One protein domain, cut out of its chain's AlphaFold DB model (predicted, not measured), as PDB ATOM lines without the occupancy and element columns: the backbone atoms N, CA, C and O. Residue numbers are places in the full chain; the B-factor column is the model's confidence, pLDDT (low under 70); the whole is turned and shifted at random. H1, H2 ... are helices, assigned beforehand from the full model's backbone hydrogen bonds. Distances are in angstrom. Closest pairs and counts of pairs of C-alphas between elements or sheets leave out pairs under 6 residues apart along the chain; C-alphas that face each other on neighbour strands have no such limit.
ATOM      1  N   LYS A  61      68.138  48.362  -1.127       94.12
ATOM      2  CA  LYS A  61      67.378  49.237  -0.228       94.12
ATOM      3  C   LYS A  61      67.083  50.595  -0.877       94.12
ATOM      4  O   LYS A  61      66.017  51.146  -0.648       94.12
ATOM      5  N   ALA A  62      67.986  51.095  -1.721       95.31
ATOM      6  CA  ALA A  62      67.771  52.346  -2.442       95.31
ATOM      7  C   ALA A  62      66.601  52.247  -3.434       95.31
ATOM      8  O   ALA A  62      65.820  53.187  -3.543       95.31
ATOM      9  N   ASP A  63      66.446  51.100  -4.105       95.19
ATOM     10  CA  ASP A  63      65.349  50.887  -5.056       95.19
ATOM     11  C   ASP A  63      64.015  50.732  -4.311       95.19
ATOM     12  O   ASP A  63      63.003  51.282  -4.738       95.19
ATOM     13  N   GLU A  64      64.019  50.054  -3.153       95.44
ATOM     14  CA  GLU A  64      62.850  49.993  -2.262       95.44
ATOM     15  C   GLU A  64      62.443  51.389  -1.775       95.44
ATOM     16  O   GLU A  64      61.263  51.737  -1.829       95.44
ATOM     17  N   ASP A  65      63.402  52.193  -1.314       97.00
ATOM     18  CA  ASP A  65      63.136  53.545  -0.820       97.00
ATOM     19  C   ASP A  65      62.620  54.458  -1.941       97.00
ATOM     20  O   ASP A  65      61.676  55.219  -1.719       97.00
ATOM     21  N   LEU A  66      63.162  54.336  -3.158       97.06
ATOM     22  CA  LEU A  66      62.667  55.049  -4.336       97.06
ATOM     23  C   LEU A  66      61.238  54.623  -4.696       97.06
ATOM     24  O   LEU A  66      60.383  55.483  -4.905       97.06
ATOM     25  N   GLN A  67      60.959  53.318  -4.749       97.31
ATOM     26  CA  GLN A  67      59.613  52.810  -5.023       97.31
ATOM     27  C   GLN A  67      58.621  53.320  -3.967       97.31
ATOM     28  O   GLN A  67      57.555  53.833  -4.313       97.31
ATOM     29  N   ALA A  68      58.979  53.235  -2.682       96.56
ATOM     30  CA  ALA A  68      58.154  53.721  -1.581       96.56
ATOM     31  C   ALA A  68      57.908  55.233  -1.677       96.56
ATOM     32  O   ALA A  68      56.772  55.678  -1.517       96.56
ATOM     33  N   GLN A  69      58.940  56.018  -2.002       97.81
ATOM     34  CA  GLN A  69      58.804  57.453  -2.239       97.81
ATOM     35  C   GLN A  69      57.813  57.732  -3.375       97.81
ATOM     36  O   GLN A  69      56.874  58.495  -3.181       97.81
ATOM     37  N   LYS A  70      57.956  57.068  -4.530       98.38
ATOM     38  CA  LYS A  70      57.052  57.253  -5.680       98.38
ATOM     39  C   LYS A  70      55.606  56.899  -5.351       98.38
ATOM     40  O   LYS A  70      54.689  57.593  -5.790       98.38
ATOM     41  N   ILE A  71      55.400  55.856  -4.550       98.00
ATOM     42  CA  ILE A  71      54.075  55.491  -4.049       98.00
ATOM     43  C   ILE A  71      53.502  56.607  -3.172       98.00
ATOM     44  O   ILE A  71      52.364  57.009  -3.399       98.00
ATOM     45  N   HIS A  72      54.261  57.129  -2.205       97.56
ATOM     46  CA  HIS A  72      53.774  58.169  -1.293       97.56
ATOM     47  C   HIS A  72      53.625  59.548  -1.950       97.56
ATOM     48  O   HIS A  72      52.747  60.307  -1.546       97.56
ATOM     49  N   ASP A  73      54.407  59.855  -2.986       97.62
ATOM     50  CA  ASP A  73      54.238  61.066  -3.795       97.62
ATOM     51  C   ASP A  73      52.886  61.047  -4.536       97.62
ATOM     52  O   ASP A  73      52.187  62.059  -4.591       97.62
ATOM     53  N   ALA A  74      52.489  59.889  -5.081       97.38
ATOM     54  CA  ALA A  74      51.228  59.724  -5.812       97.38
ATOM     55  C   ALA A  74      50.017  59.461  -4.899       97.38
ATOM     56  O   ALA A  74      48.907  59.919  -5.175       97.38
ATOM     57  N   TYR A  75      50.228  58.722  -3.809       96.75
ATOM     58  CA  TYR A  75      49.209  58.291  -2.856       96.75
ATOM     59  C   TYR A  75      49.694  58.552  -1.420       96.75
ATOM     60  O   TYR A  75      50.111  57.621  -0.725       96.75
ATOM     61  N   PRO A  76      49.623  59.805  -0.927       94.94
ATOM     62  CA  PRO A  76      50.147  60.171   0.393       94.94
ATOM     63  C   PRO A  76      49.517  59.406   1.562       94.94
ATOM     64  O   PRO A  76      50.140  59.243   2.607       94.94
ATOM     65  N   ASN A  77      48.283  58.929   1.388       93.06
ATOM     66  CA  ASN A  77      47.557  58.129   2.371       93.06
ATOM     67  C   ASN A  77      47.801  56.618   2.240       93.06
ATOM     68  O   ASN A  77      47.206  55.863   3.006       93.06
ATOM     69  N   TYR A  78      48.624  56.155   1.293       95.44
ATOM     70  CA  TYR A  78      48.917  54.733   1.137       95.44
ATOM     71  C   TYR A  78      49.512  54.143   2.420       95.44
ATOM     72  O   TYR A  78      50.362  54.745   3.074       95.44
ATOM     73  N   ILE A  79      49.086  52.924   2.746       93.94
ATOM     74  CA  ILE A  79      49.631  52.128   3.841       93.94
ATOM     75  C   ILE A  79      49.938  50.717   3.351       93.94
ATOM     76  O   ILE A  79      49.294  50.207   2.429       93.94
ATOM     77  N   SER A  80      50.911  50.072   3.994       90.19
ATOM     78  CA  SER A  80      51.265  48.686   3.696       90.19
ATOM     79  C   SER A  80      50.100  47.732   3.984       90.19
ATOM     80  O   SER A  80      49.244  48.016   4.824       90.19
ATOM     81  N   GLY A  81      50.097  46.556   3.347       88.25
ATOM     82  CA  GLY A  81      49.111  45.511   3.643       88.25
ATOM     83  C   GLY A  81      49.090  45.128   5.128       88.25
ATOM     84  O   GLY A  81      48.020  45.031   5.721       88.25
ATOM     85  N   SER A  82      50.258  45.015   5.771       89.31
ATOM     86  CA  SER A  82      50.333  44.743   7.212       89.31
ATOM     87  C   SER A  82      49.714  45.851   8.065       89.31
ATOM     88  O   SER A  82      49.042  45.547   9.046       89.31
ATOM     89  N   ASP A  83      49.899  47.125   7.708       92.88
ATOM     90  CA  ASP A  83      49.313  48.233   8.472       92.88
ATOM     91  C   ASP A  83      47.813  48.372   8.210       92.88
ATOM     92  O   ASP A  83      47.055  48.665   9.131       92.88
ATOM     93  N   PHE A  84      47.364  48.058   6.993       93.69
ATOM     94  CA  PHE A  84      45.945  47.950   6.678       93.69
ATOM     95  C   PHE A  84      45.269  46.888   7.551       93.69
ATOM     96  O   PHE A  84      44.240  47.160   8.166       93.69
ATOM     97  N   LEU A  85      45.868  45.698   7.678       91.06
ATOM     98  CA  LEU A  85      45.328  44.637   8.532       91.06
ATOM     99  C   LEU A  85      45.295  45.036  10.014       91.06
ATOM    100  O   LEU A  85      44.303  44.749  10.682       91.06
ATOM    101  N   LYS A  86      46.305  45.767  10.509       91.31
ATOM    102  CA  LYS A  86      46.279  46.326  11.874       91.31
ATOM    103  C   LYS A  86      45.117  47.296  12.076       91.31
ATOM    104  O   LYS A  86      44.504  47.275  13.137       91.31
ATOM    105  N   LEU A  87      44.808  48.144  11.090       92.94
ATOM    106  CA  LEU A  87      43.644  49.033  11.169       92.94
ATOM    107  C   LEU A  87      42.339  48.237  11.199       92.94
ATOM    108  O   LEU A  87      41.457  48.557  11.989       92.94
ATOM    109  N   VAL A  88      42.226  47.176  10.393       92.31
ATOM    110  CA  VAL A  88      41.049  46.294  10.424       92.31
ATOM    111  C   VAL A  88      40.884  45.688  11.818       92.31
ATOM    112  O   VAL A  88      39.783  45.711  12.365       92.31
ATOM    113  N   ASP A  89      41.973  45.229  12.432       88.50
ATOM    114  CA  ASP A  89      41.940  44.625  13.769       88.50
ATOM    115  C   ASP A  89      41.538  45.621  14.868       88.50
ATOM    116  O   ASP A  89      40.931  45.221  15.857       88.50
ATOM    117  N   GLN A  90      41.785  46.923  14.687       91.06
ATOM    118  CA  GLN A  90      41.308  47.960  15.615       91.06
ATOM    119  C   GLN A  90      39.784  48.142  15.588       91.06
ATOM    120  O   GLN A  90      39.203  48.573  16.583       91.06
ATOM    121  N   PHE A  91      39.132  47.845  14.460       93.12
ATOM    122  CA  PHE A  91      37.678  47.963  14.312       93.12
ATOM    123  C   PHE A  91      36.925  46.652  14.512       93.12
ATOM    124  O   PHE A  91      35.692  46.676  14.570       93.12
ATOM    125  N   TYR A  92      37.646  45.537  14.583       91.88
ATOM    126  CA  TYR A  92      37.075  44.216  14.765       91.88
ATOM    127  C   TYR A  92      36.657  43.998  16.225       91.88
ATOM    128  O   TYR A  92      37.481  44.036  17.136       91.88
ATOM    129  N   ASP A  93      35.366  43.749  16.444       89.81
ATOM    130  CA  ASP A  93      34.745  43.521  17.759       89.81
ATOM    131  C   ASP A  93      34.210  42.081  17.919       89.81
ATOM    132  O   ASP A  93      33.298  41.796  18.705       89.81
ATOM    133  N   GLY A  94      34.757  41.153  17.129       86.94
ATOM    134  CA  GLY A  94      34.407  39.738  17.164       86.94
ATOM    135  C   GLY A  94      35.357  38.898  18.004       86.94
ATOM    136  O   GLY A  94      36.434  39.334  18.403       86.94
ATOM    137  N   GLU A  95      34.967  37.642  18.220       85.50
ATOM    138  CA  GLU A  95      35.869  36.644  18.792       85.50
ATOM    139  C   GLU A  95      37.112  36.474  17.901       85.50
ATOM    140  O   GLU A  95      36.973  36.476  16.668       85.50
ATOM    141  N   PRO A  96      38.314  36.293  18.483       79.69
ATOM    142  CA  PRO A  96      39.551  36.154  17.723       79.69
ATOM    143  C   PRO A  96      39.456  35.091  16.623       79.69
ATOM    144  O   PRO A  96      39.022  33.959  16.856       79.69
ATOM    145  N   ILE A  97      39.890  35.443  15.413       72.56
ATOM    146  CA  ILE A  97      39.976  34.496  14.299       72.56
ATOM    147  C   ILE A  97      41.289  33.729  14.441       72.56
ATOM    148  O   ILE A  97      42.368  34.302  14.307       72.56
ATOM    149  N   ILE A  98      41.195  32.426  14.704       70.31
ATOM    150  CA  ILE A  98      42.359  31.540  14.800       70.31
ATOM    151  C   ILE A  98      42.602  30.903  13.422       70.31
ATOM    152  O   ILE A  98      41.730  30.170  12.941       70.31
ATOM    153  N   PRO A  99      43.764  31.137  12.780       64.56
ATOM    154  CA  PRO A  99      44.095  30.518  11.499       64.56
ATOM    155  C   PRO A  99      43.999  28.986  11.552       64.56
ATOM    156  O   PRO A  99      44.522  28.356  12.468       64.56
ATOM    157  N   GLY A 100      43.352  28.381  10.552       65.25
ATOM    158  CA  GLY A 100      43.174  26.925  10.445       65.25
ATOM    159  C   GLY A 100      41.859  26.383  11.015       65.25
ATOM    160  O   GLY A 100      41.503  25.246  10.713       65.25
ATOM    161  N   ASN A 101      41.099  27.192  11.759       73.12
ATOM    162  CA  ASN A 101      39.732  26.858  12.161       73.12
ATOM    163  C   ASN A 101      38.712  27.394  11.143       73.12
ATOM    164  O   ASN A 101      38.963  28.375  10.441       73.12
ATOM    165  N   GLY A 102      37.540  26.758  11.070       75.25
ATOM    166  CA  GLY A 102      36.417  27.299  10.305       75.25
ATOM    167  C   GLY A 102      35.955  28.636  10.894       75.25
ATOM    168  O   GLY A 102      35.781  28.744  12.104       75.25
ATOM    169  N   ILE A 103      35.759  29.641  10.039       83.31
ATOM    170  CA  ILE A 103      35.269  30.968  10.441       83.31
ATOM    171  C   ILE A 103      33.743  30.909  10.574       83.31
ATOM    172  O   ILE A 103      33.060  30.446   9.653       83.31
ATOM    173  N   THR A 104      33.200  31.380  11.699       88.12
ATOM    174  CA  THR A 104      31.744  31.455  11.900       88.12
ATOM    175  C   THR A 104      31.122  32.569  11.055       88.12
ATOM    176  O   THR A 104      31.799  33.500  10.621       88.12
ATOM    177  N   GLN A 105      29.811  32.498  10.819       91.12
ATOM    178  CA  GLN A 105      29.105  33.548  10.080       91.12
ATOM    179  C   GLN A 105      29.189  34.910  10.793       91.12
ATOM    180  O   GLN A 105      29.457  35.917  10.149       91.12
ATOM    181  N   GLU A 106      29.072  34.927  12.124       90.75
ATOM    182  CA  GLU A 106      29.222  36.149  12.927       90.75
ATOM    183  C   GLU A 106      30.624  36.766  12.779       90.75
ATOM    184  O   GLU A 106      30.759  37.979  12.627       90.75
ATOM    185  N   GLN A 107      31.676  35.939  12.779       90.00
ATOM    186  CA  GLN A 107      33.044  36.417  12.568       90.00
ATOM    187  C   GLN A 107      33.221  37.042  11.180       90.00
ATOM    188  O   GLN A 107      33.894  38.064  11.064       90.00
ATOM    189  N   LYS A 108      32.597  36.470  10.139       90.00
ATOM    190  CA  LYS A 108      32.618  37.050   8.786       90.00
ATOM    191  C   LYS A 108      31.936  38.411   8.745       90.00
ATOM    192  O   LYS A 108      32.536  39.361   8.262       90.00
ATOM    193  N   GLU A 109      30.736  38.524   9.307       93.88
ATOM    194  CA  GLU A 109      29.969  39.778   9.319       93.88
ATOM    195  C   GLU A 109      30.712  40.892  10.071       93.88
ATOM    196  O   GLU A 109      30.849  42.011   9.572       93.88
ATOM    197  N   LYS A 110      31.276  40.584  11.244       93.94
ATOM    198  CA  LYS A 110      32.088  41.545  12.007       93.94
ATOM    199  C   LYS A 110      33.370  41.931  11.280       93.94
ATOM    200  O   LYS A 110      33.783  43.091  11.320       93.94
ATOM    201  N   GLN A 111      33.992  40.978  10.591       91.44
ATOM    202  CA  GLN A 111      35.163  41.240   9.769       91.44
ATOM    203  C   GLN A 111      34.814  42.163   8.593       91.44
ATOM    204  O   GLN A 111      35.508  43.156   8.398       91.44
ATOM    205  N   GLU A 112      33.725  41.911   7.867       94.06
ATOM    206  CA  GLU A 112      33.243  42.773   6.779       94.06
ATOM    207  C   GLU A 112      32.985  44.210   7.256       94.06
ATOM    208  O   GLU A 112      33.453  45.160   6.628       94.06
ATOM    209  N   ILE A 113      32.337  44.385   8.414       95.75
ATOM    210  CA  ILE A 113      32.123  45.707   9.026       95.75
ATOM    211  C   ILE A 113      33.460  46.395   9.339       95.75
ATOM    212  O   ILE A 113      33.616  47.593   9.088       95.75
ATOM    213  N   ALA A 114      34.428  45.660   9.891       95.38
ATOM    214  CA  ALA A 114      35.748  46.201  10.200       95.38
ATOM    215  C   ALA A 114      36.504  46.628   8.930       95.38
ATOM    216  O   ALA A 114      37.048  47.732   8.893       95.38
ATOM    217  N   TYR A 115      36.477  45.814   7.867       95.75
ATOM    218  CA  TYR A 115      37.038  46.181   6.562       95.75
ATOM    219  C   TYR A 115      36.365  47.431   5.995       95.75
ATOM    220  O   TYR A 115      37.069  48.346   5.571       95.75
ATOM    221  N   GLN A 116      35.032  47.519   6.046       97.00
ATOM    222  CA  GLN A 116      34.304  48.682   5.541       97.00
ATOM    223  C   GLN A 116      34.703  49.968   6.273       97.00
ATOM    224  O   GLN A 116      35.005  50.968   5.627       97.00
ATOM    225  N   LYS A 117      34.811  49.929   7.607       96.69
ATOM    226  CA  LYS A 117      35.275  51.077   8.406       96.69
ATOM    227  C   LYS A 117      36.675  51.542   8.014       96.69
ATOM    228  O   LYS A 117      36.945  52.741   8.050       96.69
ATOM    229  N   VAL A 118      37.569  50.619   7.658       96.25
ATOM    230  CA  VAL A 118      38.898  50.980   7.151       96.25
ATOM    231  C   VAL A 118      38.789  51.556   5.746       96.25
ATOM    232  O   VAL A 118      39.344  52.622   5.507       96.25
ATOM    233  N   TYR A 119      38.046  50.920   4.835       97.00
ATOM    234  CA  TYR A 119      37.834  51.432   3.479       97.00
ATOM    235  C   TYR A 119      37.272  52.854   3.469       97.00
ATOM    236  O   TYR A 119      37.728  53.675   2.676       97.00
ATOM    237  N   ASP A 120      36.358  53.183   4.378       96.19
ATOM    238  CA  ASP A 120      35.791  54.527   4.503       96.19
ATOM    239  C   ASP A 120      36.865  55.593   4.804       96.19
ATOM    240  O   ASP A 120      36.750  56.726   4.335       96.19
ATOM    241  N   GLN A 121      37.970  55.237   5.477       94.75
ATOM    242  CA  GLN A 121      39.118  56.141   5.680       94.75
ATOM    243  C   GLN A 121      39.879  56.451   4.383       94.75
ATOM    244  O   GLN A 121      40.569  57.465   4.294       94.75
ATOM    245  N   PHE A 122      39.731  55.601   3.367       94.62
ATOM    246  CA  PHE A 122      40.290  55.781   2.025       94.62
ATOM    247  C   PHE A 122      39.266  56.347   1.030       94.62
ATOM    248  O   PHE A 122      39.549  56.397  -0.166       94.62
ATOM    249  N   GLY A 123      38.090  56.779   1.500       93.38
ATOM    250  CA  GLY A 123      37.000  57.248   0.641       93.38
ATOM    251  C   GLY A 123      36.131  56.125   0.064       93.38
ATOM    252  O   GLY A 123      35.450  56.337  -0.938       93.38
ATOM    253  N   GLY A 124      36.156  54.939   0.679       96.25
ATOM    254  CA  GLY A 124      35.370  53.764   0.306       96.25
ATOM    255  C   GLY A 124      36.176  52.681  -0.421       96.25
ATOM    256  O   GLY A 124      37.328  52.875  -0.818       96.25
ATOM    257  N   GLU A 125      35.555  51.513  -0.605       95.62
ATOM    258  CA  GLU A 125      36.208  50.321  -1.167       95.62
ATOM    259  C   GLU A 125      36.711  50.559  -2.601       95.62
ATOM    260  O   GLU A 125      37.832  50.180  -2.941       95.62
ATOM    261  N   ASP A 126      35.924  51.239  -3.437       96.81
ATOM    262  CA  ASP A 126      36.300  51.531  -4.824       96.81
ATOM    263  C   ASP A 126      37.490  52.490  -4.918       96.81
ATOM    264  O   ASP A 126      38.381  52.304  -5.755       96.81
ATOM    265  N   ALA A 127      37.545  53.491  -4.034       96.00
ATOM    266  CA  ALA A 127      38.672  54.413  -3.949       96.00
ATOM    267  C   ALA A 127      39.943  53.676  -3.503       96.00
ATOM    268  O   ALA A 127      40.996  53.829  -4.128       96.00
ATOM    269  N   TYR A 128      39.826  52.793  -2.506       95.69
ATOM    270  CA  TYR A 128      40.922  51.928  -2.080       95.69
ATOM    271  C   TYR A 128      41.393  50.996  -3.206       95.69
ATOM    272  O   TYR A 128      42.588  50.934  -3.491       95.69
ATOM    273  N   LYS A 129      40.482  50.320  -3.919       95.31
ATOM    274  CA  LYS A 129      40.820  49.463  -5.073       95.31
ATOM    275  C   LYS A 129      41.525  50.246  -6.179       95.31
ATOM    276  O   LYS A 129      42.486  49.746  -6.764       95.31
ATOM    277  N   LYS A 130      41.073  51.468  -6.471       96.38
ATOM    278  CA  LYS A 130      41.718  52.351  -7.452       96.38
ATOM    279  C   LYS A 130      43.131  52.739  -7.010       96.38
ATOM    280  O   LYS A 130      44.048  52.653  -7.823       96.38
ATOM    281  N   MET A 131      43.312  53.093  -5.736       96.50
ATOM    282  CA  MET A 131      44.630  53.360  -5.154       96.50
ATOM    283  C   MET A 131      45.542  52.135  -5.277       96.50
ATOM    284  O   MET A 131      46.643  52.264  -5.795       96.50
ATOM    285  N   GLN A 132      45.079  50.940  -4.896       95.62
ATOM    286  CA  GLN A 132      45.873  49.706  -4.996       95.62
ATOM    287  C   GLN A 132      46.308  49.405  -6.437       95.62
ATOM    288  O   GLN A 132      47.462  49.049  -6.664       95.62
ATOM    289  N   LYS A 133      45.430  49.614  -7.429       95.25
ATOM    290  CA  LYS A 133      45.803  49.500  -8.851       95.25
ATOM    291  C   LYS A 133      46.883  50.508  -9.248       95.25
ATOM    292  O   LYS A 133      47.822  50.152  -9.951       95.25
ATOM    293  N   GLY A 134      46.762  51.752  -8.793       96.88
ATOM    294  CA  GLY A 134      47.756  52.791  -9.046       96.88
ATOM    295  C   GLY A 134      49.108  52.507  -8.393       96.88
ATOM    296  O   GLY A 134      50.144  52.671  -9.027       96.88
ATOM    297  N   VAL A 135      49.099  52.020  -7.152       96.94
ATOM    298  CA  VAL A 135      50.297  51.559  -6.438       96.94
ATOM    299  C   VAL A 135      50.954  50.408  -7.191       96.94
ATOM    300  O   VAL A 135      52.164  50.426  -7.385       96.94
ATOM    301  N   GLN A 136      50.170  49.433  -7.654       94.81
ATOM    302  CA  GLN A 136      50.684  48.306  -8.426       94.81
ATOM    303  C   GLN A 136      51.366  48.765  -9.724       94.81
ATOM    304  O   GLN A 136      52.464  48.301 -10.018       94.81
ATOM    305  N   ALA A 137      50.787  49.735 -10.438       94.25
ATOM    306  CA  ALA A 137      51.414  50.311 -11.628       94.25
ATOM    307  C   ALA A 137      52.755  51.006 -11.311       94.25
ATOM    308  O   ALA A 137      53.712  50.880 -12.069       94.25
ATOM    309  N   ILE A 138      52.864  51.696 -10.167       96.81
ATOM    310  CA  ILE A 138      54.138  52.284  -9.717       96.81
ATOM    311  C   ILE A 138      55.154  51.183  -9.390       96.81
ATOM    312  O   ILE A 138      56.313  51.288  -9.780       96.81
ATOM    313  N   LYS A 139      54.736  50.103  -8.719       95.19
ATOM    314  CA  LYS A 139      55.614  48.957  -8.435       95.19
ATOM    315  C   LYS A 139      56.147  48.293  -9.704       95.19
ATOM    316  O   LYS A 139      57.277  47.827  -9.705       95.19
ATOM    317  N   GLU A 140      55.357  48.268 -10.773       92.50
ATOM    318  CA  GLU A 140      55.764  47.740 -12.082       92.50
ATOM    319  C   GLU A 140      56.734  48.674 -12.824       92.50
ATOM    320  O   GLU A 140      57.589  48.201 -13.567       92.50
ATOM    321  N   GLN A 141      56.654  49.989 -12.594       94.44
ATOM    322  CA  GLN A 141      57.610  50.970 -13.130       94.44
ATOM    323  C   GLN A 141      58.923  51.025 -12.341       94.44
ATOM    324  O   GLN A 141      59.973  51.326 -12.901       94.44
ATOM    325  N   TYR A 142      58.866  50.742 -11.041       96.44
ATOM    326  CA  TYR A 142      60.012  50.751 -10.134       96.44
ATOM    327  C   TYR A 142      60.144  49.390  -9.440       96.44
ATOM    328  O   TYR A 142      59.988  49.316  -8.219       96.44
ATOM    329  N   PRO A 143      60.366  48.292 -10.183       95.81
ATOM    330  CA  PRO A 143      60.378  46.957  -9.606       95.81
ATOM    331  C   PRO A 143      61.569  46.772  -8.668       95.81
ATOM    332  O   PRO A 143      62.676  47.244  -8.919       95.81
TER     333      PRO A 143
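What this domain is: This is residues 61 to 143 of the 327 residues of an uncharacterized protein of Campylobacterales bacterium (UniProt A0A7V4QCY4). Four helices make a wide, open V: H3 and H4 are its arms, H2 packs on H3, and H1 packs on residues 135 to 139 of H4. Residues 98 to 103 stick out. The 83 printed residues, all helix in class and loose, have a radius of gyration of the C-alphas of 15.4 A and spans of 42 by 27 by 18 A.

Where its parts are: Find C-alpha 61 at (67.378, 49.237, -0.228); H1 runs 20.0 A to residue 74. Next come H2, residues 81 to 91, 15.8 A; H3, 105 to 121, 25.1 A; and H4, 125 to 141, 24.5 A, ending at (57.610, 50.970, -13.130).

How they stand to each other: H1 touches H4, closest at C-alphas 71 and 135, 6.0 A. H2 touches H3, closest at C-alphas 91 and 114, 4.9 A. H3 and H4 only just touch, only at the corner, with 3 pairs of C-alphas within 8 A, closest 119 and 125, 5.0 A. H1 and H2 are apart. Every O i to N i+4 pair is within hydrogen-bond range in H1, H2 and H4; in H3, 12 of 13.

The domain as a whole: The printed part has no cut. The link from H2 to H3 is long; pLDDT is under 70 at residues 99 to 100.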